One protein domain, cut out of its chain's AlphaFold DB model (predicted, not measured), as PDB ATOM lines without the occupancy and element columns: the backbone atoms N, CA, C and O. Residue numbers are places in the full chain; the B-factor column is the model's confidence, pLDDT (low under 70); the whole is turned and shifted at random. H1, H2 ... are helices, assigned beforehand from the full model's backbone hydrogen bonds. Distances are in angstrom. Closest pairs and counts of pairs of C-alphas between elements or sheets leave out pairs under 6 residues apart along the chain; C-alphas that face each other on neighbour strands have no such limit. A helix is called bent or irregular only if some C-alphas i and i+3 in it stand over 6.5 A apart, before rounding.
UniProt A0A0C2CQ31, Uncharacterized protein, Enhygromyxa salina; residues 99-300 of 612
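Overview. This is residues 99 to 300 of the 612 residues of an uncharacterized protein of Enhygromyxa salina (UniProt A0A0C2CQ31). One long helix, H7, runs through the body, and H3, H8 and H9 pack along it to make an up-and-down bundle of four, each running against the one before it in the chain. The hairpin of H1 and H2 packs on H7, H4 crosses it near its start, H6 packs on it, and the hairpin of H10 and H11 packs on H8; H5 lies at the rim and touches no helix. The printed part has 202 residues, with eleven named helices, H1 to H11 in order, and no named strand: all helix. It is compact, with a radius of gyration of the C-alphas of 16.7 A and spans of 49 by 44 by 27 A.

Arrangement. The hub is H7, residues 199 to 224, touching seven helices. H3, residues 128 to 139, touches it at a steep tilt of 42 degrees, opposite ways; the closest C-alphas, of Ala 128 and Ala 221, are 3.9 A apart. H9, residues 248 to 258, touches residues 212 to 223 of H7, closest at Ile 258 and Ser 219, whose C-alphas are 5.2 A apart. H8, residues 229 to 239, forms a hairpin with H9 at a shallow tilt of 8 degrees; the closest C-alphas, of Leu 236 and Val 251, are 6.1 A apart. H2, residues 116 to 124, touches H7, with the closest C-alphas, of Ala 124 and Ala 213, 4.2 A apart. H1, residues 99 to 110, forms a hairpin with H2, the closest C-alphas being those of Leu 108 and Ala 116, 5.5 A. H4, residues 146 to 154, touches H7 about perpendicular, at 78 degrees; the closest C-alphas, of Tyr 149 and Val 204, are 6.1 A apart. H6, residues 185 to 190, touches H7, closest at the C-alphas of Phe 186 and Val 212, 5.7 A. H10, residues 260 to 269, and H11, residues 281 to 295, form a hairpin, closest at the C-alphas of Leu 266 and Ala 289, 5.3 A. H5, residues 168 to 174, is apart from H7. Every O i to N i+4 pair is within hydrogen-bond range except in H3 (4 of 8), H7 (20 of 22) and H10 (4 of 6).

Along the chain. H1 begins at C-alpha 99, (113.790, 191.661, 150.111). H7 is 37.9 A long, H11 20.8 A and H3 17.2 A. H11 ends at C-alpha 295, (143.950, 171.317, 145.560). H3, H7 and H10 are irregular, H10 only just: C-alphas 129 and 132 are 7.4 A apart, 200 and 203 7.3 A, 261 and 264 6.9 A.

Size, cuts and confidence. The C-alphas farthest apart, of Asp 114 and Gly 275, are 51.0 A apart. The printed part has no cut; the links H4 to H5 and H10 to H11 are long. The mean pLDDT of the printed part is 94.4, and no printed residue is under 70.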
ATOM      1  N   SER A  99     114.572 191.364 148.902       95.38
ATOM      2  CA  SER A  99     113.790 191.661 150.111       95.38
ATOM      3  C   SER A  99     113.641 190.434 151.019       95.38
ATOM      4  O   SER A  99     113.892 190.523 152.221       95.38
ATOM      5  N   SER A 100     113.291 189.279 150.442       95.81
ATOM      6  CA  SER A 100     113.191 187.998 151.153       95.81
ATOM      7  C   SER A 100     114.558 187.545 151.667       95.81
ATOM      8  O   SER A 100     114.686 187.150 152.826       95.81
ATOM      9  N   PHE A 101     115.607 187.702 150.852       97.62
ATOM     10  CA  PHE A 101     116.984 187.433 151.263       97.62
ATOM     11  C   PHE A 101     117.390 188.277 152.480       97.62
ATOM     12  O   PHE A 101     117.832 187.733 153.492       97.62
ATOM     13  N   ALA A 102     117.168 189.594 152.435       97.00
ATOM     14  CA  ALA A 102     117.473 190.490 153.549       97.00
ATOM     15  C   ALA A 102     116.684 190.138 154.823       97.00
ATOM     16  O   ALA A 102     117.253 190.154 155.919       97.00
ATOM     17  N   ALA A 103     115.404 189.772 154.691       95.81
ATOM     18  CA  ALA A 103     114.572 189.341 155.813       95.81
ATOM     19  C   ALA A 103     115.110 188.059 156.470       95.81
ATOM     20  O   ALA A 103     115.215 187.997 157.694       95.81
ATOM     21  N   GLN A 104     115.522 187.067 155.674       97.44
ATOM     22  CA  GLN A 104     116.103 185.823 156.189       97.44
ATOM     23  C   GLN A 104     117.478 186.037 156.834       97.44
ATOM     24  O   GLN A 104     117.757 185.457 157.882       97.44
ATOM     25  N   VAL A 105     118.323 186.911 156.275       97.38
ATOM     26  CA  VAL A 105     119.603 187.293 156.902       97.38
ATOM     27  C   VAL A 105     119.368 187.974 158.253       97.38
ATOM     28  O   VAL A 105     120.038 187.650 159.234       97.38
ATOM     29  N   HIS A 106     118.400 188.890 158.328       96.25
ATOM     30  CA  HIS A 106     118.027 189.550 159.578       96.25
ATOM     31  C   HIS A 106     117.484 188.546 160.608       96.25
ATOM     32  O   HIS A 106     117.937 188.534 161.754       96.25
ATOM     33  N   ALA A 107     116.586 187.646 160.194       95.88
ATOM     34  CA  ALA A 107     116.065 186.577 161.044       95.88
ATOM     35  C   ALA A 107     117.177 185.639 161.543       95.88
ATOM     36  O   ALA A 107     117.183 185.256 162.711       95.88
ATOM     37  N   LEU A 108     118.177 185.322 160.712       96.69
ATOM     38  CA  LEU A 108     119.304 184.488 161.128       96.69
ATOM     39  C   LEU A 108     120.195 185.190 162.161       96.69
ATOM     40  O   LEU A 108     120.766 184.514 163.016       96.69
ATOM     41  N   ARG A 109     120.326 186.518 162.109       95.62
ATOM     42  CA  ARG A 109     121.154 187.291 163.052       95.62
ATOM     43  C   ARG A 109     120.460 187.534 164.391       95.62
ATOM     44  O   ARG A 109     121.076 187.306 165.431       95.62
ATOM     45  N   GLU A 110     119.188 187.922 164.358       93.88
ATOM     46  CA  GLU A 110     118.461 188.426 165.534       93.88
ATOM     47  C   GLU A 110     117.371 187.475 166.054       93.88
ATOM     48  O   GLU A 110     116.921 187.608 167.190       93.88
ATOM     49  N   GLY A 111     116.940 186.505 165.242       91.56
ATOM     50  CA  GLY A 111     115.860 185.578 165.579       91.56
ATOM     51  C   GLY A 111     116.241 184.546 166.645       91.56
ATOM     52  O   GLY A 111     117.324 184.606 167.238       91.56
ATOM     53  N   PRO A 112     115.377 183.557 166.916       91.88
ATOM     54  CA  PRO A 112     115.670 182.492 167.868       91.88
ATOM     55  C   PRO A 112     116.670 181.473 167.266       91.88
ATOM     56  O   PRO A 112     116.967 181.482 166.069       91.88
ATOM     57  N   LEU A 113     117.396 180.721 168.107       89.88
ATOM     58  CA  LEU A 113     118.523 179.876 167.643       89.88
ATOM     59  C   LEU A 113     118.057 178.557 167.021       89.88
ATOM     60  O   LEU A 113     118.735 178.021 166.156       89.88
ATOM     61  N   ASP A 114     116.926 178.032 167.469       89.94
ATOM     62  CA  ASP A 114     116.269 176.834 166.942       89.94
ATOM     63  C   ASP A 114     115.878 176.959 165.461       89.94
ATOM     64  O   ASP A 114     115.965 175.978 164.727       89.94
ATOM     65  N   GLU A 115     115.556 178.164 164.994       91.81
ATOM     66  CA  GLU A 115     115.252 178.433 163.581       91.81
ATOM     67  C   GLU A 115     116.500 178.624 162.700       91.81
ATOM     68  O   GLU A 115     116.415 178.556 161.470       91.81
ATOM     69  N   ALA A 116     117.680 178.825 163.303       93.50
ATOM     70  CA  ALA A 116     118.903 179.163 162.573       93.50
ATOM     71  C   ALA A 116     119.260 178.113 161.512       93.50
ATOM     72  O   ALA A 116     119.739 178.465 160.435       93.50
ATOM     73  N   ALA A 117     118.993 176.834 161.785       94.56
ATOM     74  CA  ALA A 117     119.317 175.756 160.861       94.56
ATOM     75  C   ALA A 117     118.510 175.825 159.554       94.56
ATOM     76  O   ALA A 117     119.075 175.656 158.475       94.56
ATOM     77  N   MET A 118     117.206 176.105 159.643       95.50
ATOM     78  CA  MET A 118     116.332 176.235 158.473       95.50
ATOM     79  C   MET A 118     116.733 177.452 157.633       95.50
ATOM     80  O   MET A 118     116.968 177.318 156.435       95.50
ATOM     81  N   LEU A 119     116.898 178.610 158.278       96.75
ATOM     82  CA  LEU A 119     117.305 179.858 157.627       96.75
ATOM     83  C   LEU A 119     118.651 179.719 156.908       96.75
ATOM     84  O   LEU A 119     118.801 180.147 155.769       96.75
ATOM     85  N   THR A 120     119.621 179.065 157.548       97.69
ATOM     86  CA  THR A 120     120.944 178.809 156.963       97.69
ATOM     87  C   THR A 120     120.842 177.930 155.711       97.69
ATOM     88  O   THR A 120     121.492 178.220 154.709       97.69
ATOM     89  N   ARG A 121     120.000 176.884 155.729       97.88
ATOM     90  CA  ARG A 121     119.746 176.043 154.545       97.88
ATOM     91  C   ARG A 121     119.057 176.825 153.430       97.88
ATOM     92  O   ARG A 121     119.493 176.732 152.292       97.88
ATOM     93  N   ASN A 122     118.057 177.642 153.751       97.38
ATOM     94  CA  ASN A 122     117.373 178.469 152.758       97.38
ATOM     95  C   ASN A 122     118.326 179.472 152.096       97.38
ATOM     96  O   ASN A 122     118.347 179.576 150.873       97.38
ATOM     97  N   LEU A 123     119.157 180.155 152.887       98.19
ATOM     98  CA  LEU A 123     120.158 181.098 152.383       98.19
ATOM     99  C   LEU A 123     121.220 180.413 151.514       98.19
ATOM    100  O   LEU A 123     121.639 180.993 150.518       98.19
ATOM    101  N   ALA A 124     121.624 179.181 151.843       97.94
ATOM    102  CA  ALA A 124     122.557 178.402 151.023       97.94
ATOM    103  C   ALA A 124     121.984 178.010 149.652       97.94
ATOM    104  O   ALA A 124     122.738 177.771 148.711       97.94
ATOM    105  N   GLU A 125     120.656 177.968 149.538       97.69
ATOM    106  CA  GLU A 125     119.935 177.674 148.303       97.69
ATOM    107  C   GLU A 125     119.613 178.929 147.471       97.69
ATOM    108  O   GLU A 125     118.954 178.806 146.434       97.69
ATOM    109  N   ALA A 126     120.082 180.115 147.873       96.88
ATOM    110  CA  ALA A 126     119.949 181.336 147.081       96.88
ATOM    111  C   ALA A 126     120.617 181.172 145.699       96.88
ATOM    112  O   ALA A 126     121.750 180.702 145.594       96.88
ATOM    113  N   GLY A 127     119.884 181.519 144.636       93.12
ATOM    114  CA  GLY A 127     120.323 181.336 143.247       93.12
ATOM    115  C   GLY A 127     121.088 182.529 142.664       93.12
ATOM    116  O   GLY A 127     121.264 183.562 143.314       93.12
ATOM    117  N   ALA A 128     121.477 182.417 141.392       96.56
ATOM    118  CA  ALA A 128     122.302 183.399 140.675       96.56
ATOM    119  C   ALA A 128     121.776 184.850 140.703       96.56
ATOM    120  O   ALA A 128     122.560 185.798 140.727       96.56
ATOM    121  N   LYS A 129     120.451 185.050 140.754       97.44
ATOM    122  CA  LYS A 129     119.829 186.389 140.799       97.44
ATOM    123  C   LYS A 129     120.192 187.200 142.044       97.44
ATOM    124  O   LYS A 129     120.120 188.419 141.983       97.44
ATOM    125  N   LEU A 130     120.555 186.527 143.137       98.00
ATOM    126  CA  LEU A 130     120.904 187.146 144.418       98.00
ATOM    127  C   LEU A 130     122.414 187.358 144.587       98.00
ATOM    128  O   LEU A 130     122.882 187.743 145.658       98.00
ATOM    129  N   TRP A 131     123.204 187.088 143.543       98.00
ATOM    130  CA  TRP A 131     124.642 187.337 143.569       98.00
ATOM    131  C   TRP A 131     125.019 188.790 143.939       98.00
ATOM    132  O   TRP A 131     125.928 188.951 144.761       98.00
ATOM    133  N   PRO A 132     124.318 189.839 143.449       98.00
ATOM    134  CA  PRO A 132     124.596 191.227 143.834       98.00
ATOM    135  C   PRO A 132     124.484 191.505 145.340       98.00
ATOM    136  O   PRO A 132     125.116 192.433 145.838       98.00
ATOM    137  N   GLU A 133     123.705 190.713 146.078       98.12
ATOM    138  CA  GLU A 133     123.559 190.797 147.529       98.12
ATOM    139  C   GLU A 133     124.549 189.882 148.267       98.12
ATOM    140  O   GLU A 133     125.100 190.270 149.302       98.12
ATOM    141  N   ILE A 134     124.798 188.678 147.738       98.25
ATOM    142  CA  ILE A 134     125.688 187.672 148.342       98.25
ATOM    143  C   ILE A 134     127.146 188.148 148.333       98.25
ATOM    144  O   ILE A 134     127.812 188.094 149.371       98.25
ATOM    145  N   GLY A 135     127.641 188.630 147.189       97.69
ATOM    146  CA  GLY A 135     129.045 189.017 147.010       97.69
ATOM    147  C   GLY A 135     129.517 190.073 148.021       97.69
ATOM    148  O   GLY A 135     130.447 189.808 148.788       97.69
ATOM    149  N   PRO A 136     128.849 191.240 148.127       98.19
ATOM    150  CA  PRO A 136     129.202 192.263 149.111       98.19
ATOM    151  C   PRO A 136     129.122 191.777 150.563       98.19
ATOM    152  O   PRO A 136     129.917 192.200 151.400       98.19
ATOM    153  N   MET A 137     128.196 190.868 150.883       97.88
ATOM    154  CA  MET A 137     128.050 190.334 152.241       97.88
ATOM    155  C   MET A 137     129.191 189.377 152.627       97.88
ATOM    156  O   MET A 137     129.617 189.352 153.790       97.88
ATOM    157  N   LEU A 138     129.731 188.627 151.661       97.88
ATOM    158  CA  LEU A 138     130.948 187.828 151.847       97.88
ATOM    159  C   LEU A 138     132.177 188.705 152.115       97.88
ATOM    160  O   LEU A 138     133.026 188.324 152.917       97.88
ATOM    161  N   LEU A 139     132.245 189.882 151.490       97.44
ATOM    162  CA  LEU A 139     133.356 190.830 151.633       97.44
ATOM    163  C   LEU A 139     133.223 191.782 152.830       97.44
ATOM    164  O   LEU A 139     134.172 192.494 153.145       97.44
ATOM    165  N   ALA A 140     132.065 191.815 153.493       95.94
ATOM    166  CA  ALA A 140     131.820 192.726 154.605       95.94
ATOM    167  C   ALA A 140     132.754 192.457 155.799       95.94
ATOM    168  O   ALA A 140     132.948 191.308 156.214       95.94
ATOM    169  N   ASP A 141     133.264 193.532 156.403       93.38
ATOM    170  CA  ASP A 141     134.043 193.453 157.637       93.38
ATOM    171  C   ASP A 141     133.242 192.777 158.758       93.38
ATOM    172  O   ASP A 141     132.013 192.854 158.827       93.38
ATOM    173  N   ARG A 142     133.956 192.072 159.639       92.88
ATOM    174  CA  ARG A 142     133.357 191.343 160.759       92.88
ATOM    175  C   ARG A 142     133.611 192.082 162.067       92.88
ATOM    176  O   ARG A 142     134.755 192.372 162.409       92.88
ATOM    177  N   ASP A 143     132.550 192.300 162.839       90.12
ATOM    178  CA  ASP A 143     132.602 193.059 164.099       90.12
ATOM    179  C   ASP A 143     133.329 192.324 165.237       90.12
ATOM    180  O   ASP A 143     133.712 192.918 166.249       90.12
ATOM    181  N   ARG A 144     133.482 191.000 165.118       95.00
ATOM    182  CA  ARG A 144     134.032 190.137 166.170       95.00
ATOM    183  C   ARG A 144     135.467 189.714 165.842       95.00
ATOM    184  O   ARG A 144     135.795 189.462 164.684       95.00
ATOM    185  N   PRO A 145     136.353 189.585 166.845       95.25
ATOM    186  CA  PRO A 145     137.750 189.252 166.597       95.25
ATOM    187  C   PRO A 145     137.923 187.788 166.169       95.25
ATOM    188  O   PRO A 145     137.269 186.887 166.699       95.25
ATOM    189  N   LYS A 146     138.924 187.518 165.318       94.88
ATOM    190  CA  LYS A 146     139.304 186.172 164.830       94.88
ATOM    191  C   LYS A 146     139.384 185.098 165.921       94.88
ATOM    192  O   LYS A 146     139.068 183.932 165.684       94.88
ATOM    193  N   ARG A 147     139.804 185.468 167.138       95.69
ATOM    194  CA  ARG A 147     139.905 184.536 168.272       95.69
ATOM    195  C   ARG A 147     138.562 183.887 168.612       95.69
ATOM    196  O   ARG A 147     138.553 182.710 168.958       95.69
ATOM    197  N   GLU A 148     137.463 184.631 168.539       97.25
ATOM    198  CA  GLU A 148     136.127 184.122 168.870       97.25
ATOM    199  C   GLU A 148     135.625 183.153 167.796       97.25
ATOM    200  O   GLU A 148     135.183 182.055 168.129       97.25
ATOM    201  N   TYR A 149     135.813 183.480 166.514       97.12
ATOM    202  CA  TYR A 149     135.505 182.560 165.412       97.12
ATOM    203  C   TYR A 149     136.307 181.269 165.514       97.12
ATOM    204  O   TYR A 149     135.751 180.180 165.415       97.12
ATOM    205  N   LYS A 150     137.609 181.371 165.812       95.94
ATOM    206  CA  LYS A 150     138.456 180.196 166.033       95.94
ATOM    207  C   LYS A 150     137.937 179.308 167.168       95.94
ATOM    208  O   LYS A 150     138.073 178.094 167.076       95.94
ATOM    209  N   GLN A 151     137.358 179.878 168.227       96.38
ATOM    210  CA  GLN A 151     136.768 179.091 169.319       96.38
ATOM    211  C   GLN A 151     135.531 178.321 168.861       96.38
ATOM    212  O   GLN A 151     135.411 177.146 169.194       96.38
ATOM    213  N   VAL A 152     134.644 178.952 168.086       97.00
ATOM    214  CA  VAL A 152     133.448 178.292 167.541       97.00
ATOM    215  C   VAL A 152     133.841 177.205 166.537       97.00
ATOM    216  O   VAL A 152     133.440 176.055 166.695       97.00
ATOM    217  N   LEU A 153     134.692 177.531 165.560       96.94
ATOM    218  CA  LEU A 153     135.132 176.600 164.515       96.94
ATOM    219  C   LEU A 153     135.959 175.430 165.074       96.94
ATOM    220  O   LEU A 153     135.891 174.314 164.566       96.94
ATOM    221  N   ALA A 154     136.682 175.617 166.181       95.44
ATOM    222  CA  ALA A 154     137.375 174.511 166.840       95.44
ATOM    223  C   ALA A 154     136.418 173.429 167.381       95.44
ATOM    224  O   ALA A 154     136.826 172.274 167.493       95.44
ATOM    225  N   LEU A 155     135.152 173.756 167.688       96.25
ATOM    226  CA  LEU A 155     134.169 172.785 168.199       96.25
ATOM    227  C   LEU A 155     133.770 171.729 167.164       96.25
ATOM    228  O   LEU A 155     133.374 170.623 167.547       96.25
ATOM    229  N   ILE A 156     133.885 172.076 165.883       96.06
ATOM    230  CA  ILE A 156     133.589 171.202 164.746       96.06
ATOM    231  C   ILE A 156     134.851 170.580 164.129       96.06
ATOM    232  O   ILE A 156     134.755 169.650 163.337       96.06
ATOM    233  N   GLY A 157     136.040 171.045 164.527       95.31
ATOM    234  CA  GLY A 157     137.306 170.663 163.896       95.31
ATOM    235  C   GLY A 157     137.631 171.479 162.640       95.31
ATOM    236  O   GLY A 157     138.311 170.972 161.753       95.31
ATOM    237  N   GLY A 158     137.141 172.718 162.544       94.94
ATOM    238  CA  GLY A 158     137.468 173.634 161.454       94.94
ATOM    239  C   GLY A 158     138.920 174.110 161.541       94.94
ATOM    240  O   GLY A 158     139.371 174.578 162.594       94.94
ATOM    241  N   ASP A 159     139.667 173.978 160.446       93.50
ATOM    242  CA  ASP A 159     141.076 174.368 160.387       93.50
ATOM    243  C   ASP A 159     141.230 175.853 160.044       93.50
ATOM    244  O   ASP A 159     141.093 176.284 158.902       93.50
ATOM    245  N   VAL A 160     141.513 176.657 161.067       94.00
ATOM    246  CA  VAL A 160     141.717 178.105 160.933       94.00
ATOM    247  C   VAL A 160     143.217 178.402 160.852       94.00
ATOM    248  O   VAL A 160     143.956 178.020 161.773       94.00
ATOM    249  N   PRO A 161     143.691 179.146 159.833       91.19
ATOM    250  CA  PRO A 161     145.112 179.386 159.656       91.19
ATOM    251  C   PRO A 161     145.692 180.215 160.806       91.19
ATOM    252  O   PRO A 161     145.072 181.155 161.328       91.19
ATOM    253  N   ASN A 162     146.916 179.870 161.204       88.12
ATOM    254  CA  ASN A 162     147.666 180.610 162.215       88.12
ATOM    255  C   ASN A 162     148.137 181.987 161.688       88.12
ATOM    256  O   ASN A 162     147.854 182.367 160.554       88.12
ATOM    257  N   ARG A 163     148.883 182.748 162.506       83.12
ATOM    258  CA  ARG A 163     149.414 184.075 162.119       83.12
ATOM    259  C   ARG A 163     150.343 184.060 160.895       83.12
ATOM    260  O   ARG A 163     150.603 185.109 160.329       83.12
ATOM    261  N   TYR A 164     150.855 182.888 160.527       80.19
ATOM    262  CA  TYR A 164     151.725 182.668 159.372       80.19
ATOM    263  C   TYR A 164     150.962 182.107 158.166       80.19
ATOM    264  O   TYR A 164     151.566 181.772 157.157       80.19
ATOM    265  N   GLY A 165     149.636 181.957 158.267       81.38
ATOM    266  CA  GLY A 165     148.827 181.385 157.198       81.38
ATOM    267  C   GLY A 165     148.887 179.858 157.104       81.38
ATOM    268  O   GLY A 165     148.426 179.319 156.104       81.38
ATOM    269  N   HIS A 166     149.421 179.142 158.101       85.38
ATOM    270  CA  HIS A 166     149.483 177.675 158.080       85.38
ATOM    271  C   HIS A 166     148.268 177.029 158.753       85.38
ATOM    272  O   HIS A 166     147.876 177.424 159.856       85.38
ATOM    273  N   PHE A 167     147.734 176.000 158.095       89.88
ATOM    274  CA  PHE A 167     146.657 175.123 158.554       89.88
ATOM    275  C   PHE A 167     147.234 173.986 159.404       89.88
ATOM    276  O   PHE A 167     148.076 173.212 158.945       89.88
ATOM    277  N   ALA A 168     146.854 173.931 160.679       88.81
ATOM    278  CA  ALA A 168     147.510 173.050 161.639       88.81
ATOM    279  C   ALA A 168     146.841 171.675 161.720       88.81
ATOM    280  O   ALA A 168     147.525 170.689 161.998       88.81
ATOM    281  N   LEU A 169     145.523 171.601 161.529       90.00
ATOM    282  CA  LEU A 169     144.776 170.356 161.695       90.00
ATOM    283  C   LEU A 169     144.971 169.427 160.492       90.00
ATOM    284  O   LEU A 169     145.252 168.248 160.694       90.00
ATOM    285  N   HIS A 170     144.939 169.950 159.266       85.94
ATOM    286  CA  HIS A 170     145.252 169.198 158.050       85.94
ATOM    287  C   HIS A 170     146.680 168.660 158.066       85.94
ATOM    288  O   HIS A 170     146.891 167.479 157.792       85.94
ATOM    289  N   TRP A 171     147.653 169.488 158.462       89.44
ATOM    290  CA  TRP A 171     149.036 169.038 158.612       89.44
ATOM    291  C   TRP A 171     149.138 167.897 159.631       89.44
ATOM    292  O   TRP A 171     149.726 166.859 159.335       89.44
ATOM    293  N   LYS A 172     148.505 168.037 160.802       91.50
ATOM    294  CA  LYS A 172     148.478 166.983 161.826       91.50
ATOM    295  C   LYS A 172     147.818 165.694 161.313       91.50
ATOM    296  O   LYS A 172     148.405 164.627 161.463       91.50
ATOM    297  N   LYS A 173     146.658 165.778 160.656       91.19
ATOM    298  CA  LYS A 173     145.970 164.609 160.074       91.19
ATOM    299  C   LYS A 173     146.860 163.903 159.041       91.19
ATOM    300  O   LYS A 173     147.010 162.688 159.104       91.19
ATOM    301  N   ALA A 174     147.525 164.654 158.160       88.38
ATOM    302  CA  ALA A 174     148.431 164.105 157.145       88.38
ATOM    303  C   ALA A 174     149.670 163.396 157.729       88.38
ATOM    304  O   ALA A 174     150.208 162.490 157.102       88.38
ATOM    305  N   HIS A 175     150.106 163.772 158.936       91.81
ATOM    306  CA  HIS A 175     151.246 163.157 159.631       91.81
ATOM    307  C   HIS A 175     150.817 162.087 160.654       91.81
ATOM    308  O   HIS A 175     151.606 161.702 161.515       91.81
ATOM    309  N   GLY A 176     149.572 161.602 160.573       92.50
ATOM    310  CA  GLY A 176     149.075 160.492 161.388       92.50
ATOM    311  C   GLY A 176     148.706 160.854 162.830       92.50
ATOM    312  O   GLY A 176     148.531 159.956 163.651       92.50
ATOM    313  N   TYR A 177     148.585 162.143 163.164       92.38
ATOM    314  CA  TYR A 177     148.082 162.554 164.476       92.38
ATOM    315  C   TYR A 177     146.560 162.372 164.554       92.38
ATOM    316  O   TYR A 177     145.840 162.714 163.616       92.38
ATOM    317  N   ASP A 178     146.071 161.909 165.708       92.75
ATOM    318  CA  ASP A 178     144.638 161.782 165.997       92.75
ATOM    319  C   ASP A 178     144.017 163.164 166.269       92.75
ATOM    320  O   ASP A 178     144.011 163.675 167.393       92.75
ATOM    321  N   VAL A 179     143.575 163.827 165.198       92.50
ATOM    322  CA  VAL A 179     142.872 165.111 165.246       92.50
ATOM    323  C   VAL A 179     141.604 165.059 164.397       92.50
ATOM    324  O   VAL A 179     141.617 164.594 163.258       92.50
ATOM    325  N   ARG A 180     140.503 165.602 164.929       92.50
ATOM    326  CA  ARG A 180     139.276 165.810 164.151       92.50
ATOM    327  C   ARG A 180     139.476 166.992 163.201       92.50
ATOM    328  O   ARG A 180     139.712 168.109 163.658       92.50
ATOM    329  N   VAL A 181     139.336 166.731 161.906       93.62
ATOM    330  CA  VAL A 181     139.274 167.745 160.846       93.62
ATOM    331  C   VAL A 181     137.889 167.665 160.228       93.62
ATOM    332  O   VAL A 181     137.499 166.583 159.791       93.62
ATOM    333  N   SER A 182     137.160 168.776 160.234       94.25
ATOM    334  CA  SER A 182     135.856 168.869 159.579       94.25
ATOM    335  C   SER A 182     136.017 168.719 158.064       94.25
ATOM    336  O   SER A 182     136.919 169.306 157.457       94.25
ATOM    337  N   GLU A 183     135.155 167.908 157.457       91.81
ATOM    338  CA  GLU A 183     135.085 167.731 156.001       91.81
ATOM    339  C   GLU A 183     133.982 168.594 155.372       91.81
ATOM    340  O   GLU A 183     134.009 168.852 154.171       91.81
ATOM    341  N   ASP A 184     133.057 169.094 156.191       94.31
ATOM    342  CA  ASP A 184     131.951 169.941 155.770       94.31
ATOM    343  C   ASP A 184     131.572 170.881 156.921       94.31
ATOM    344  O   ASP A 184     130.834 170.498 157.836       94.31
ATOM    345  N   TRP A 185     132.090 172.116 156.900       96.38
ATOM    346  CA  TRP A 185     131.829 173.064 157.987       96.38
ATOM    347  C   TRP A 185     130.350 173.420 158.067       96.38
ATOM    348  O   TRP A 185     129.854 173.693 159.156       96.38
ATOM    349  N   PHE A 186     129.633 173.414 156.947       96.50
ATOM    350  CA  PHE A 186     128.221 173.761 156.920       96.50
ATOM    351  C   PHE A 186     127.378 172.731 157.673       96.50
ATOM    352  O   PHE A 186     126.653 173.103 158.596       96.50
ATOM    353  N   GLU A 187     127.499 171.442 157.349       96.56
ATOM    354  CA  GLU A 187     126.729 170.408 158.054       96.56
ATOM    355  C   GLU A 187     127.214 170.220 159.500       96.56
ATOM    356  O   GLU A 187     126.396 170.045 160.405       96.56
ATOM    357  N   ASP A 188     128.522 170.337 159.759       96.94
ATOM    358  CA  ASP A 188     129.050 170.244 161.122       96.94
ATOM    359  C   ASP A 188     128.612 171.425 162.013       96.94
ATOM    360  O   ASP A 188     128.345 171.222 163.203       96.94
ATOM    361  N   LEU A 189     128.522 172.653 161.475       96.88
ATOM    362  CA  LEU A 189     127.972 173.803 162.206       96.88
ATOM    363  C   LEU A 189     126.482 173.604 162.477       96.88
ATOM    364  O   LEU A 189     126.058 173.808 163.608       96.88
ATOM    365  N   LEU A 190     125.703 173.157 161.489       96.19
ATOM    366  CA  LEU A 190     124.271 172.886 161.661       96.19
ATOM    367  C   LEU A 190     123.992 171.765 162.671       96.19
ATOM    368  O   LEU A 190     123.003 171.819 163.401       96.19
ATOM    369  N   GLY A 191     124.868 170.761 162.738       94.56
ATOM    370  CA  GLY A 191     124.800 169.673 163.714       94.56
ATOM    371  C   GLY A 191     125.296 170.047 165.117       94.56
ATOM    372  O   GLY A 191     125.200 169.234 166.045       94.56
ATOM    373  N   LEU A 192     125.846 171.250 165.313       94.56
ATOM    374  CA  LEU A 192     126.404 171.667 166.593       94.56
ATOM    375  C   LEU A 192     125.288 172.004 167.591       94.56
ATOM    376  O   LEU A 192     124.625 173.033 167.505       94.56
ATOM    377  N   ALA A 193     125.135 171.169 168.621       92.12
ATOM    378  CA  ALA A 193     124.194 171.446 169.703       92.12
ATOM    379  C   ALA A 193     124.469 172.821 170.345       92.12
ATOM    380  O   ALA A 193     125.550 173.048 170.895       92.12
ATOM    381  N   HIS A 194     123.470 173.709 170.349       88.94
ATOM    382  CA  HIS A 194     123.615 175.105 170.796       88.94
ATOM    383  C   HIS A 194     124.135 175.240 172.233       88.94
ATOM    384  O   HIS A 194     124.832 176.199 172.556       88.94
ATOM    385  N   ALA A 195     123.855 174.255 173.091       90.50
ATOM    386  CA  ALA A 195     124.359 174.200 174.463       90.50
ATOM    387  C   ALA A 195     125.896 174.100 174.553       90.50
ATOM    388  O   ALA A 195     126.473 174.452 175.580       90.50
ATOM    389  N   ARG A 196     126.570 173.640 173.489       93.31
ATOM    390  CA  ARG A 196     128.039 173.573 173.403       93.31
ATOM    391  C   ARG A 196     128.672 174.924 173.070       93.31
ATOM    392  O   ARG A 196     129.865 175.098 173.302       93.31
ATOM    393  N   VAL A 197     127.889 175.874 172.556       94.31
ATOM    394  CA  VAL A 197     128.335 177.237 172.259       94.31
ATOM    395  C   VAL A 197     127.954 178.141 173.427       94.31
ATOM    396  O   VAL A 197     126.782 178.298 173.769       94.31
ATOM    397  N   SER A 198     128.948 178.764 174.060       93.50
ATOM    398  CA  SER A 198     128.687 179.709 175.148       93.50
ATOM    399  C   SER A 198     127.867 180.903 174.650       93.50
ATOM    400  O   SER A 198     128.168 181.422 173.578       93.50
ATOM    401  N   LYS A 199     126.912 181.402 175.452       94.31
ATOM    402  CA  LYS A 199     126.032 182.535 175.089       94.31
ATOM    403  C   LYS A 199     126.750 183.749 174.458       94.31
ATOM    404  O   LYS A 199     126.252 184.252 173.457       94.31
ATOM    405  N   PRO A 200     127.927 184.198 174.947       95.38
ATOM    406  CA  PRO A 200     128.642 185.320 174.327       95.38
ATOM    407  C   PRO A 200     129.100 185.067 172.881       95.38
ATOM    408  O   PRO A 200     129.335 186.018 172.149       95.38
ATOM    409  N   LEU A 201     129.226 183.799 172.476       96.56
ATOM    410  CA  LEU A 201     129.635 183.378 171.134       96.56
ATOM    411  C   LEU A 201     128.442 183.090 170.210       96.56
ATOM    412  O   LEU A 201     128.657 182.734 169.056       96.56
ATOM    413  N   HIS A 202     127.193 183.239 170.671       95.50
ATOM    414  CA  HIS A 202     126.013 183.037 169.818       95.50
ATOM    415  C   HIS A 202     126.003 183.944 168.575       95.50
ATOM    416  O   HIS A 202     125.757 183.411 167.495       95.50
ATOM    417  N   PRO A 203     126.355 185.245 168.652       96.25
ATOM    418  CA  PRO A 203     126.456 186.083 167.453       96.25
ATOM    419  C   PRO A 203     127.524 185.592 166.467       96.25
ATOM    420  O   PRO A 203     127.299 185.577 165.264       96.25
ATOM    421  N   VAL A 204     128.668 185.126 166.978       97.06
ATOM    422  CA  VAL A 204     129.775 184.592 166.163       97.06
ATOM    423  C   VAL A 204     129.376 183.286 165.484       97.06
ATOM    424  O   VAL A 204     129.708 183.061 164.327       97.06
ATOM    425  N   TYR A 205     128.639 182.428 166.189       97.31
ATOM    426  CA  TYR A 205     128.090 181.197 165.630       97.31
ATOM    427  C   TYR A 205     127.080 181.477 164.509       97.31
ATOM    428  O   TYR A 205     127.180 180.867 163.448       97.31
ATOM    429  N   ARG A 206     126.169 182.439 164.698       97.19
ATOM    430  CA  ARG A 206     125.225 182.875 163.653       97.19
ATOM    431  C   ARG A 206     125.936 183.454 162.435       97.19
ATOM    432  O   ARG A 206     125.579 183.121 161.312       97.19
ATOM    433  N   ASP A 207     126.958 184.279 162.643       97.38
ATOM    434  CA  ASP A 207     127.739 184.844 161.540       97.38
ATOM    435  C   ASP A 207     128.571 183.779 160.806       97.38
ATOM    436  O   ASP A 207     128.703 183.827 159.583       97.38
ATOM    437  N   ALA A 208     129.080 182.771 161.524       97.62
ATOM    438  CA  ALA A 208     129.724 181.615 160.910       97.62
ATOM    439  C   ALA A 208     128.734 180.818 160.047       97.62
ATOM    440  O   ALA A 208     129.060 180.543 158.896       97.62
ATOM    441  N   LEU A 209     127.528 180.521 160.557       98.06
ATOM    442  CA  LEU A 209     126.445 179.877 159.799       98.06
ATOM    443  C   LEU A 209     126.077 180.671 158.539       98.06
ATOM    444  O   LEU A 209     126.028 180.111 157.447       98.06
ATOM    445  N   LEU A 210     125.880 181.983 158.682       98.25
ATOM    446  CA  LEU A 210     125.604 182.871 157.556       98.25
ATOM    447  C   LEU A 210     126.735 182.806 156.525       98.25
ATOM    448  O   LEU A 210     126.475 182.606 155.346       98.25
ATOM    449  N   THR A 211     127.990 182.920 156.959       98.31
ATOM    450  CA  THR A 211     129.144 182.917 156.051       98.31
ATOM    451  C   THR A 211     129.237 181.607 155.267       98.31
ATOM    452  O   THR A 211     129.359 181.652 154.046       98.31
ATOM    453  N   VAL A 212     129.115 180.443 155.918       98.19
ATOM    454  CA  VAL A 212     129.155 179.151 155.206       98.19
ATOM    455  C   VAL A 212     127.960 178.964 154.263       98.19
ATOM    456  O   VAL A 212     128.121 178.409 153.178       98.19
ATOM    457  N   ALA A 213     126.777 179.481 154.617       98.50
ATOM    458  CA  ALA A 213     125.625 179.482 153.718       98.50
ATOM    459  C   ALA A 213     125.875 180.338 152.473       98.50
ATOM    460  O   ALA A 213     125.641 179.879 151.359       98.50
ATOM    461  N   LEU A 214     126.414 181.548 152.642       98.62
ATOM    462  CA  LEU A 214     126.738 182.437 151.524       98.62
ATOM    463  C   LEU A 214     127.817 181.850 150.606       98.62
ATOM    464  O   LEU A 214     127.728 182.011 149.395       98.62
ATOM    465  N   LEU A 215     128.805 181.132 151.150       98.56
ATOM    466  CA  LEU A 215     129.824 180.437 150.353       98.56
ATOM    467  C   LEU A 215     129.216 179.312 149.497       98.56
ATOM    468  O   LEU A 215     129.556 179.164 148.317       98.56
ATOM    469  N   ARG A 216     128.258 178.553 150.047       98.25
ATOM    470  CA  ARG A 216     127.492 177.561 149.275       98.25
ATOM    471  C   ARG A 216     126.612 178.212 148.209       98.25
ATOM    472  O   ARG A 216     126.627 177.756 147.066       98.25
ATOM    473  N   ALA A 217     125.920 179.294 148.557       98.38
ATOM    474  CA  ALA A 217     125.097 180.056 147.622       98.38
ATOM    475  C   ALA A 217     125.933 180.648 146.475       98.38
ATOM    476  O   ALA A 217     125.539 180.555 145.320       98.38
ATOM    477  N   ALA A 218     127.133 181.162 146.763       98.44
ATOM    478  CA  ALA A 218     128.080 181.638 145.753       98.44
ATOM    479  C   ALA A 218     128.468 180.524 144.769       98.44
ATOM    480  O   ALA A 218     128.394 180.696 143.552       98.44
ATOM    481  N   SER A 219     128.806 179.345 145.296       97.94
ATOM    482  CA  SER A 219     129.137 178.170 144.477       97.94
ATOM    483  C   SER A 219     127.960 177.748 143.592       97.94
ATOM    484  O   SER A 219     128.138 177.408 142.424       97.94
ATOM    485  N   LYS A 220     126.739 177.785 144.139       97.62
ATOM    486  CA  LYS A 220     125.502 177.494 143.406       97.62
ATOM    487  C   LYS A 220     125.245 178.523 142.304       97.62
ATOM    488  O   LYS A 220     125.019 178.118 141.168       97.62
ATOM    489  N   ALA A 221     125.357 179.815 142.608       97.50
ATOM    490  CA  ALA A 221     125.196 180.905 141.648       97.50
ATOM    491  C   ALA A 221     126.141 180.757 140.442       97.50
ATOM    492  O   ALA A 221     125.702 180.889 139.302       97.50
ATOM    493  N   ALA A 222     127.409 180.404 140.681       97.19
ATOM    494  CA  ALA A 222     128.382 180.155 139.616       97.19
ATOM    495  C   ALA A 222     128.032 178.936 138.741       97.19
ATOM    496  O   ALA A 222     128.265 178.963 137.536       97.19
ATOM    497  N   ARG A 223     127.465 177.868 139.321       96.00
ATOM    498  CA  ARG A 223     127.016 176.690 138.553       96.00
ATOM    499  C   ARG A 223     125.746 176.954 137.743       96.00
ATOM    500  O   ARG A 223     125.556 176.331 136.704       96.00
ATOM    501  N   GLU A 224     124.867 177.831 138.226       96.12
ATOM    502  CA  GLU A 224     123.621 178.195 137.541       96.12
ATOM    503  C   GLU A 224     123.852 179.148 136.360       96.12
ATOM    504  O   GLU A 224     123.202 178.992 135.326       96.12
ATOM    505  N   ASP A 225     124.769 180.113 136.494       96.19
ATOM    506  CA  ASP A 225     125.102 181.068 135.434       96.19
ATOM    507  C   ASP A 225     126.617 181.098 135.144       96.19
ATOM    508  O   ASP A 225     127.382 181.730 135.884       96.19
ATOM    509  N   PRO A 226     127.066 180.501 134.018       92.75
ATOM    510  CA  PRO A 226     128.466 180.514 133.598       92.75
ATOM    511  C   PRO A 226     129.084 181.916 133.488       92.75
ATOM    512  O   PRO A 226     130.299 182.066 133.614       92.75
ATOM    513  N   LYS A 227     128.275 182.963 133.270       95.50
ATOM    514  CA  LYS A 227     128.768 184.345 133.168       95.50
ATOM    515  C   LYS A 227     129.239 184.899 134.510       95.50
ATOM    516  O   LYS A 227     130.080 185.795 134.524       95.50
ATOM    517  N   LEU A 228     128.720 184.373 135.620       96.69
ATOM    518  CA  LEU A 228     129.077 184.815 136.967       96.69
ATOM    519  C   LEU A 228     130.352 184.154 137.490       96.69
ATOM    520  O   LEU A 228     130.953 184.673 138.422       96.69
ATOM    521  N   VAL A 229     130.797 183.042 136.895       97.75
ATOM    522  CA  VAL A 229     131.896 182.220 137.430       97.75
ATOM    523  C   VAL A 229     133.159 183.039 137.706       97.75
ATOM    524  O   VAL A 229     133.751 182.906 138.773       97.75
ATOM    525  N   ALA A 230     133.559 183.919 136.785       97.06
ATOM    526  CA  ALA A 230     134.755 184.742 136.967       97.06
ATOM    527  C   ALA A 230     134.629 185.724 138.145       97.06
ATOM    528  O   ALA A 230     135.560 185.846 138.937       97.06
ATOM    529  N   ASP A 231     133.477 186.382 138.277       97.88
ATOM    530  CA  ASP A 231     133.206 187.354 139.341       97.88
ATOM    531  C   ASP A 231     133.045 186.675 140.712       97.88
ATOM    532  O   ASP A 231     133.583 187.133 141.724       97.88
ATOM    533  N   VAL A 232     132.391 185.510 140.735       98.38
ATOM    534  CA  VAL A 232     132.266 184.669 141.929       98.38
ATOM    535  C   VAL A 232     133.632 184.187 142.396       98.38
ATOM    536  O   VAL A 232     133.956 184.354 143.568       98.38
ATOM    537  N   VAL A 233     134.462 183.632 141.508       98.31
ATOM    538  CA  VAL A 233     135.812 183.166 141.868       98.31
ATOM    539  C   VAL A 233     136.663 184.324 142.388       98.31
ATOM    540  O   VAL A 233     137.279 184.190 143.443       98.31
ATOM    541  N   ALA A 234     136.650 185.475 141.711       96.88
ATOM    542  CA  ALA A 234     137.328 186.688 142.165       96.88
ATOM    543  C   ALA A 234     136.907 187.095 143.590       96.88
ATOM    544  O   ALA A 234     137.754 187.292 144.463       96.88
ATOM    545  N   THR A 235     135.597 187.152 143.835       97.94
ATOM    546  CA  THR A 235     135.018 187.508 145.137       97.94
ATOM    547  C   THR A 235     135.353 186.475 146.212       97.94
ATOM    548  O   THR A 235     135.673 186.838 147.343       97.94
ATOM    549  N   LEU A 236     135.330 185.182 145.876       98.25
ATOM    550  CA  LEU A 236     135.715 184.112 146.792       98.25
ATOM    551  C   LEU A 236     137.188 184.237 147.187       98.25
ATOM    552  O   LEU A 236     137.490 184.195 148.381       98.25
ATOM    553  N   LEU A 237     138.096 184.475 146.236       97.50
ATOM    554  CA  LEU A 237     139.518 184.676 146.529       97.50
ATOM    555  C   LEU A 237     139.754 185.853 147.488       97.50
ATOM    556  O   LEU A 237     140.548 185.722 148.423       97.50
ATOM    557  N   ASP A 238     139.037 186.966 147.308       95.75
ATOM    558  CA  ASP A 238     139.106 188.119 148.215       95.75
ATOM    559  C   ASP A 238     138.511 187.794 149.596       95.75
ATOM    560  O   ASP A 238     139.129 188.068 150.632       95.75
ATOM    561  N   SER A 239     137.355 187.120 149.629       96.19
ATOM    562  CA  SER A 239     136.702 186.677 150.870       96.19
ATOM    563  C   SER A 239     137.589 185.729 151.691       96.19
ATOM    564  O   SER A 239     137.564 185.748 152.923       96.19
ATOM    565  N   GLY A 240     138.463 184.966 151.023       94.88
ATOM    566  CA  GLY A 240     139.456 184.079 151.633       94.88
ATOM    567  C   GLY A 240     140.479 184.785 152.524       94.88
ATOM    568  O   GLY A 240     141.173 184.108 153.286       94.88
ATOM    569  N   TYR A 241     140.562 186.117 152.474       93.00
ATOM    570  CA  TYR A 241     141.422 186.933 153.333       93.00
ATOM    571  C   TYR A 241     140.662 187.825 154.318       93.00
ATOM    572  O   TYR A 241     141.302 188.419 155.192       93.00
ATOM    573  N   VAL A 242     139.327 187.854 154.264       93.25
ATOM    574  CA  VAL A 242     138.502 188.518 155.281       93.25
ATOM    575  C   VAL A 242     138.784 187.892 156.649       93.25
ATOM    576  O   VAL A 242     138.950 186.673 156.789       93.25
ATOM    577  N   LEU A 243     138.889 188.746 157.673       93.31
ATOM    578  CA  LEU A 243     139.205 188.351 159.047       93.31
ATOM    579  C   LEU A 243     140.479 187.478 159.131       93.31
ATOM    580  O   LEU A 243     140.470 186.378 159.693       93.31
ATOM    581  N   ASP A 244     141.571 187.936 158.515       90.12
ATOM    582  CA  ASP A 244     142.864 187.238 158.415       90.12
ATOM    583  C   ASP A 244     142.742 185.786 157.910       90.12
ATOM    584  O   ASP A 244     143.386 184.863 158.434       90.12
ATOM    585  N   GLY A 245     141.856 185.572 156.936       91.94
ATOM    586  CA  GLY A 245     141.598 184.286 156.293       91.94
ATOM    587  C   GLY A 245     140.999 183.222 157.202       91.94
ATOM    588  O   GLY A 245     141.315 182.039 157.077       91.94
ATOM    589  N   THR A 246     140.140 183.626 158.139       95.31
ATOM    590  CA  THR A 246     139.493 182.696 159.079       95.31
ATOM    591  C   THR A 246     138.686 181.603 158.370       95.31
ATOM    592  O   THR A 246     138.725 180.456 158.805       95.31
ATOM    593  N   PHE A 247     138.030 181.939 157.256       96.25
ATOM    594  CA  PHE A 247     137.203 181.024 156.461       96.25
ATOM    595  C   PHE A 247     137.922 180.466 155.224       96.25
ATOM    596  O   PHE A 247     137.285 179.883 154.357       96.25
ATOM    597  N   ARG A 248     139.249 180.623 155.118       95.06
ATOM    598  CA  ARG A 248     139.996 180.286 153.894       95.06
ATOM    599  C   ARG A 248     139.915 178.803 153.496       95.06
ATOM    600  O   ARG A 248     140.024 178.494 152.316       95.06
ATOM    601  N   ASP A 249     139.743 177.883 154.445       94.38
ATOM    602  CA  ASP A 249     139.515 176.467 154.106       94.38
ATOM    603  C   ASP A 249     138.165 176.287 153.388       94.38
ATOM    604  O   ASP A 249     138.116 175.787 152.263       94.38
ATOM    605  N   GLU A 250     137.089 176.805 153.988       96.62
ATOM    606  CA  GLU A 250     135.722 176.722 153.457       96.62
ATOM    607  C   GLU A 250     135.536 177.502 152.150       96.62
ATOM    608  O   GLU A 250     134.903 177.004 151.225       96.62
ATOM    609  N   VAL A 251     136.137 178.689 152.022       97.50
ATOM    610  CA  VAL A 251     136.181 179.446 150.755       97.50
ATOM    611  C   VAL A 251     136.764 178.587 149.651       97.50
ATOM    612  O   VAL A 251     136.268 178.555 148.527       97.50
ATOM    613  N   GLY A 252     137.814 177.848 149.980       96.62
ATOM    614  CA  GLY A 252     138.372 176.945 149.021       96.62
ATOM    615  C   GLY A 252     137.393 175.800 148.704       96.62
ATOM    616  O   GLY A 252     137.219 175.512 147.528       96.62
ATOM    617  N   ARG A 253     136.731 175.173 149.681       96.31
ATOM    618  CA  ARG A 253     135.723 174.132 149.386       96.31
ATOM    619  C   ARG A 253     134.591 174.660 148.501       96.31
ATOM    620  O   ARG A 253     134.109 173.937 147.637       96.31
ATOM    621  N   ALA A 254     134.212 175.926 148.670       97.81
ATOM    622  CA  ALA A 254     133.264 176.607 147.796       97.81
ATOM    623  C   ALA A 254     133.786 176.706 146.352       97.81
ATOM    624  O   ALA A 254     133.078 176.344 145.417       97.81
ATOM    625  N   ILE A 255     135.054 177.089 146.156       98.00
ATOM    626  CA  ILE A 255     135.696 177.067 144.829       98.00
ATOM    627  C   ILE A 255     135.715 175.644 144.244       98.00
ATOM    628  O   ILE A 255     135.332 175.465 143.090       98.00
ATOM    629  N   ASP A 256     136.081 174.627 145.031       97.00
ATOM    630  CA  ASP A 256     136.078 173.230 144.571       97.00
ATOM    631  C   ASP A 256     134.665 172.788 144.150       97.00
ATOM    632  O   ASP A 256     134.500 172.063 143.170       97.00
ATOM    633  N   ALA A 257     133.634 173.264 144.854       97.12
ATOM    634  CA  ALA A 257     132.240 172.974 144.548       97.12
ATOM    635  C   ALA A 257     131.754 173.628 143.241       97.12
ATOM    636  O   ALA A 257     130.768 173.150 142.675       97.12
ATOM    637  N   ILE A 258     132.405 174.685 142.740       97.75
ATOM    638  CA  ILE A 258     132.132 175.229 141.395       97.75
ATOM    639  C   ILE A 258     132.568 174.219 140.321       97.75
ATOM    640  O   ILE A 258     131.873 174.057 139.318       97.75
ATOM    641  N   GLY A 259     133.673 173.504 140.554       96.81
ATOM    642  CA  GLY A 259     134.220 172.491 139.650       96.81
ATOM    643  C   GLY A 259     135.090 173.072 138.532       96.81
ATOM    644  O   GLY A 259     135.650 174.161 138.653       96.81
ATOM    645  N   ASP A 260     135.208 172.341 137.423       97.25
ATOM    646  CA  ASP A 260     136.094 172.695 136.308       97.25
ATOM    647  C   ASP A 260     135.837 174.086 135.666       97.25
ATOM    648  O   ASP A 260     136.810 174.712 135.233       97.25
ATOM    649  N   PRO A 261     134.612 174.663 135.668       97.50
ATOM    650  CA  PRO A 261     134.398 176.049 135.232       97.50
ATOM    651  C   PRO A 261     135.229 177.097 135.992       97.50
ATOM    652  O   PRO A 261     135.480 178.178 135.461       97.50
ATOM    653  N   ALA A 262     135.696 176.797 137.211       98.06
ATOM    654  CA  ALA A 262     136.564 177.693 137.976       98.06
ATOM    655  C   ALA A 262     138.014 177.742 137.452       98.06
ATOM    656  O   ALA A 262     138.747 178.670 137.794       98.06
ATOM    657  N   ILE A 263     138.446 176.793 136.608       98.06
ATOM    658  CA  ILE A 263     139.841 176.696 136.147       98.06
ATOM    659  C   ILE A 263     140.291 177.958 135.382       98.06
ATOM    660  O   ILE A 263     141.303 178.540 135.781       98.06
ATOM    661  N   PRO A 264     139.590 178.448 134.330       97.81
ATOM    662  CA  PRO A 264     140.029 179.647 133.613       97.81
ATOM    663  C   PRO A 264     140.200 180.902 134.487       97.81
ATOM    664  O   PRO A 264     141.252 181.537 134.374       97.81
ATOM    665  N   PRO A 265     139.239 181.312 135.344       97.81
ATOM    666  CA  PRO A 265     139.449 182.476 136.200       97.81
ATOM    667  C   PRO A 265     140.550 182.246 137.238       97.81
ATOM    668  O   PRO A 265     141.368 183.140 137.418       97.81
ATOM    669  N   LEU A 266     140.661 181.057 137.843       98.12
ATOM    670  CA  LEU A 266     141.761 180.758 138.769       98.12
ATOM    671  C   LEU A 266     143.138 180.871 138.098       98.12
ATOM    672  O   LEU A 266     144.054 181.452 138.678       98.12
ATOM    673  N   LEU A 267     143.284 180.372 136.867       97.44
ATOM    674  CA  LEU A 267     144.509 180.525 136.081       97.44
ATOM    675  C   LEU A 267     144.835 182.004 135.862       97.44
ATOM    676  O   LEU A 267     145.955 182.425 136.135       97.44
ATOM    677  N   ARG A 268     143.871 182.827 135.439       95.88
ATOM    678  CA  ARG A 268     144.108 184.270 135.246       95.88
ATOM    679  C   ARG A 268     144.518 184.969 136.544       95.88
ATOM    680  O   ARG A 268     145.446 185.770 136.529       95.88
ATOM    681  N   GLU A 269     143.865 184.627 137.648       95.62
ATOM    682  CA  GLU A 269     144.124 185.205 138.970       95.62
ATOM    683  C   GLU A 269     145.429 184.712 139.602       95.62
ATOM    684  O   GLU A 269     145.984 185.393 140.457       95.62
ATOM    685  N   SER A 270     145.963 183.565 139.168       94.94
ATOM    686  CA  SER A 270     147.250 183.029 139.642       94.94
ATOM    687  C   SER A 270     148.470 183.857 139.217       94.94
ATOM    688  O   SER A 270     149.569 183.669 139.744       94.94
ATOM    689  N   VAL A 271     148.296 184.801 138.286       90.94
ATOM    690  CA  VAL A 271     149.364 185.688 137.824       90.94
ATOM    691  C   VAL A 271     149.386 186.951 138.677       90.94
ATOM    692  O   VAL A 271     148.543 187.834 138.539       90.94
ATOM    693  N   ALA A 272     150.394 187.070 139.544       86.12
ATOM    694  CA  ALA A 272     150.612 188.301 140.295       86.12
ATOM    695  C   ALA A 272     151.002 189.461 139.348       86.12
ATOM    696  O   ALA A 272     151.815 189.251 138.440       86.12
ATOM    697  N   PRO A 273     150.491 190.689 139.567       83.56
ATOM    698  CA  PRO A 273     150.908 191.861 138.801       83.56
ATOM    699  C   PRO A 273     152.423 192.086 138.881       83.56
ATOM    700  O   PRO A 273     153.041 191.880 139.929       83.56
ATOM    701  N   GLU A 274     153.034 192.543 137.785       78.31
ATOM    702  CA  GLU A 274     154.469 192.840 137.772       78.31
ATOM    703  C   GLU A 274     154.824 193.909 138.815       78.31
ATOM    704  O   GLU A 274     154.184 194.957 138.905       78.31
ATOM    705  N   GLY A 275     155.856 193.641 139.618       76.06
ATOM    706  CA  GLY A 275     156.297 194.548 140.681       76.06
ATOM    707  C   GLY A 275     155.410 194.556 141.930       76.06
ATOM    708  O   GLY A 275     155.662 195.358 142.829       76.06
ATOM    709  N   ALA A 276     154.403 193.681 142.016       80.12
ATOM    710  CA  ALA A 276     153.634 193.504 143.240       80.12
ATOM    711  C   ALA A 276     154.541 193.013 144.380       80.12
ATOM    712  O   ALA A 276     155.271 192.032 144.236       80.12
ATOM    713  N   ASP A 277     154.469 193.695 145.522       83.50
ATOM    714  CA  ASP A 277     155.107 193.246 146.759       83.50
ATOM    715  C   ASP A 277     154.518 191.890 147.188       83.50
ATOM    716  O   ASP A 277     153.309 191.674 147.061       83.50
ATOM    717  N   GLU A 278     155.338 190.987 147.728       78.12
ATOM    718  CA  GLU A 278     154.899 189.664 148.199       78.12
ATOM    719  C   GLU A 278     153.824 189.780 149.295       78.12
ATOM    720  O   GLU A 278     152.948 188.923 149.414       78.12
ATOM    721  N   ALA A 279     153.844 190.872 150.067       80.06
ATOM    722  CA  ALA A 279     152.839 191.163 151.088       80.06
ATOM    723  C   ALA A 279     151.540 191.789 150.533       80.06
ATOM    724  O   ALA A 279     150.537 191.896 151.257       80.06
ATOM    725  N   SER A 280     151.526 192.202 149.260       86.19
ATOM    726  CA  SER A 280     150.367 192.846 148.639       86.19
ATOM    727  C   SER A 280     149.148 191.918 148.603       86.19
ATOM    728  O   SER A 280     149.249 190.688 148.634       86.19
ATOM    729  N   THR A 281     147.957 192.511 148.557       85.12
ATOM    730  CA  THR A 281     146.700 191.763 148.408       85.12
ATOM    731  C   THR A 281     146.676 190.974 147.101       85.12
ATOM    732  O   THR A 281     146.286 189.812 147.107       85.12
ATOM    733  N   ALA A 282     147.186 191.556 146.013       87.12
ATOM    734  CA  ALA A 282     147.267 190.906 144.709       87.12
ATOM    735  C   ALA A 282     148.203 189.682 144.710       87.12
ATOM    736  O   ALA A 282     147.834 188.633 144.189       87.12
ATOM    737  N   ALA A 283     149.379 189.771 145.345       88.38
ATOM    738  CA  ALA A 283     150.290 188.627 145.459       88.38
ATOM    739  C   ALA A 283     149.686 187.491 146.302       88.38
ATOM    740  O   ALA A 283     149.789 186.319 145.943       88.38
ATOM    741  N   ARG A 284     148.996 187.837 147.398       88.94
ATOM    742  CA  ARG A 284     148.268 186.868 148.228       88.94
ATOM    743  C   ARG A 284     147.135 186.189 147.461       88.94
ATOM    744  O   ARG A 284     147.032 184.966 147.504       88.94
ATOM    745  N   ARG A 285     146.343 186.959 146.715       91.19
ATOM    746  CA  ARG A 285     145.283 186.453 145.835       91.19
ATOM    747  C   ARG A 285     145.829 185.466 144.802       91.19
ATOM    748  O   ARG A 285     145.316 184.355 144.711       91.19
ATOM    749  N   ALA A 286     146.922 185.813 144.127       93.69
ATOM    750  CA  ALA A 286     147.572 184.939 143.152       93.69
ATOM    751  C   ALA A 286     148.119 183.640 143.763       93.69
ATOM    752  O   ALA A 286     147.910 182.546 143.227       93.69
ATOM    753  N   ALA A 287     148.764 183.731 144.929       92.38
ATOM    754  CA  ALA A 287     149.230 182.559 145.661       92.38
ATOM    755  C   ALA A 287     148.066 181.650 146.087       92.38
ATOM    756  O   ALA A 287     148.176 180.426 146.024       92.38
ATOM    757  N   TYR A 288     146.937 182.236 146.493       94.56
ATOM    758  CA  TYR A 288     145.760 181.470 146.882       94.56
ATOM    759  C   TYR A 288     145.051 180.826 145.687       94.56
ATOM    760  O   TYR A 288     144.696 179.656 145.772       94.56
ATOM    761  N   ALA A 289     144.939 181.519 144.551       96.94
ATOM    762  CA  ALA A 289     144.427 180.933 143.314       96.94
ATOM    763  C   ALA A 289     145.272 179.724 142.867       96.94
ATOM    764  O   ALA A 289     144.725 178.678 142.524       96.94
ATOM    765  N   THR A 290     146.603 179.830 142.970       95.81
ATOM    766  CA  THR A 290     147.534 178.714 142.714       95.81
ATOM    767  C   THR A 290     147.277 177.537 143.660       95.81
ATOM    768  O   THR A 290     147.211 176.393 143.220       95.81
ATOM    769  N   TYR A 291     147.087 177.809 144.955       94.75
ATOM    770  CA  TYR A 291     146.743 176.784 145.943       94.75
ATOM    771  C   TYR A 291     145.401 176.101 145.637       94.75
ATOM    772  O   TYR A 291     145.291 174.884 145.769       94.75
ATOM    773  N   CYS A 292     144.385 176.853 145.205       96.62
ATOM    774  CA  CYS A 292     143.099 176.286 144.805       96.62
ATOM    775  C   CYS A 292     143.234 175.382 143.572       96.62
ATOM    776  O   CYS A 292     142.692 174.280 143.578       96.62
ATOM    777  N   LEU A 293     144.007 175.790 142.557       97.00
ATOM    778  CA  LEU A 293     144.304 174.945 141.393       97.00
ATOM    779  C   LEU A 293     145.020 173.649 141.787       97.00
ATOM    780  O   LEU A 293     144.670 172.587 141.278       97.00
ATOM    781  N   ASP A 294     145.997 173.718 142.693       96.00
ATOM    782  CA  ASP A 294     146.713 172.542 143.204       96.00
ATOM    783  C   ASP A 294     145.768 171.586 143.935       96.00
ATOM    784  O   ASP A 294     145.726 170.392 143.649       96.00
ATOM    785  N   ARG A 295     144.920 172.123 144.817       93.81
ATOM    786  CA  ARG A 295     143.950 171.317 145.560       93.81
ATOM    787  C   ARG A 295     142.916 170.642 144.653       93.81
ATOM    788  O   ARG A 295     142.499 169.527 144.954       93.81
ATOM    789  N   MET A 296     142.529 171.283 143.551       96.31
ATOM    790  CA  MET A 296     141.651 170.693 142.533       96.31
ATOM    791  C   MET A 296     142.372 169.680 141.620       96.31
ATOM    792  O   MET A 296     141.723 169.083 140.763       96.31
ATOM    793  N   ASP A 297     143.689 169.485 141.764       96.19
ATOM    794  CA  ASP A 297     144.543 168.737 140.824       96.19
ATOM    795  C   ASP A 297     144.445 169.296 139.389       96.19
ATOM    796  O   ASP A 297     144.282 168.575 138.404       96.19
ATOM    797  N   ARG A 298     144.455 170.629 139.272       96.88
ATOM    798  CA  ARG A 298     144.373 171.397 138.012       96.88
ATOM    799  C   ARG A 298     145.526 172.385 137.844       96.88
ATOM    800  O   ARG A 298     145.502 173.190 136.919       96.88
ATOM    801  N   LEU A 299     146.534 172.334 138.716       95.00
ATOM    802  CA  LEU A 299     147.729 173.169 138.591       95.00
ATOM    803  C   LEU A 299     148.561 172.784 137.360       95.00
ATOM    804  O   LEU A 299     149.066 173.658 136.663       95.00
ATOM    805  N   HIS A 300     148.683 171.485 137.077       95.75
ATOM    806  CA  HIS A 300     149.431 171.009 135.917       95.75
ATOM    807  C   HIS A 300     148.629 171.180 134.618       95.75
ATOM    808  O   HIS A 300     147.493 170.690 134.542       95.75
TER     809      HIS A 300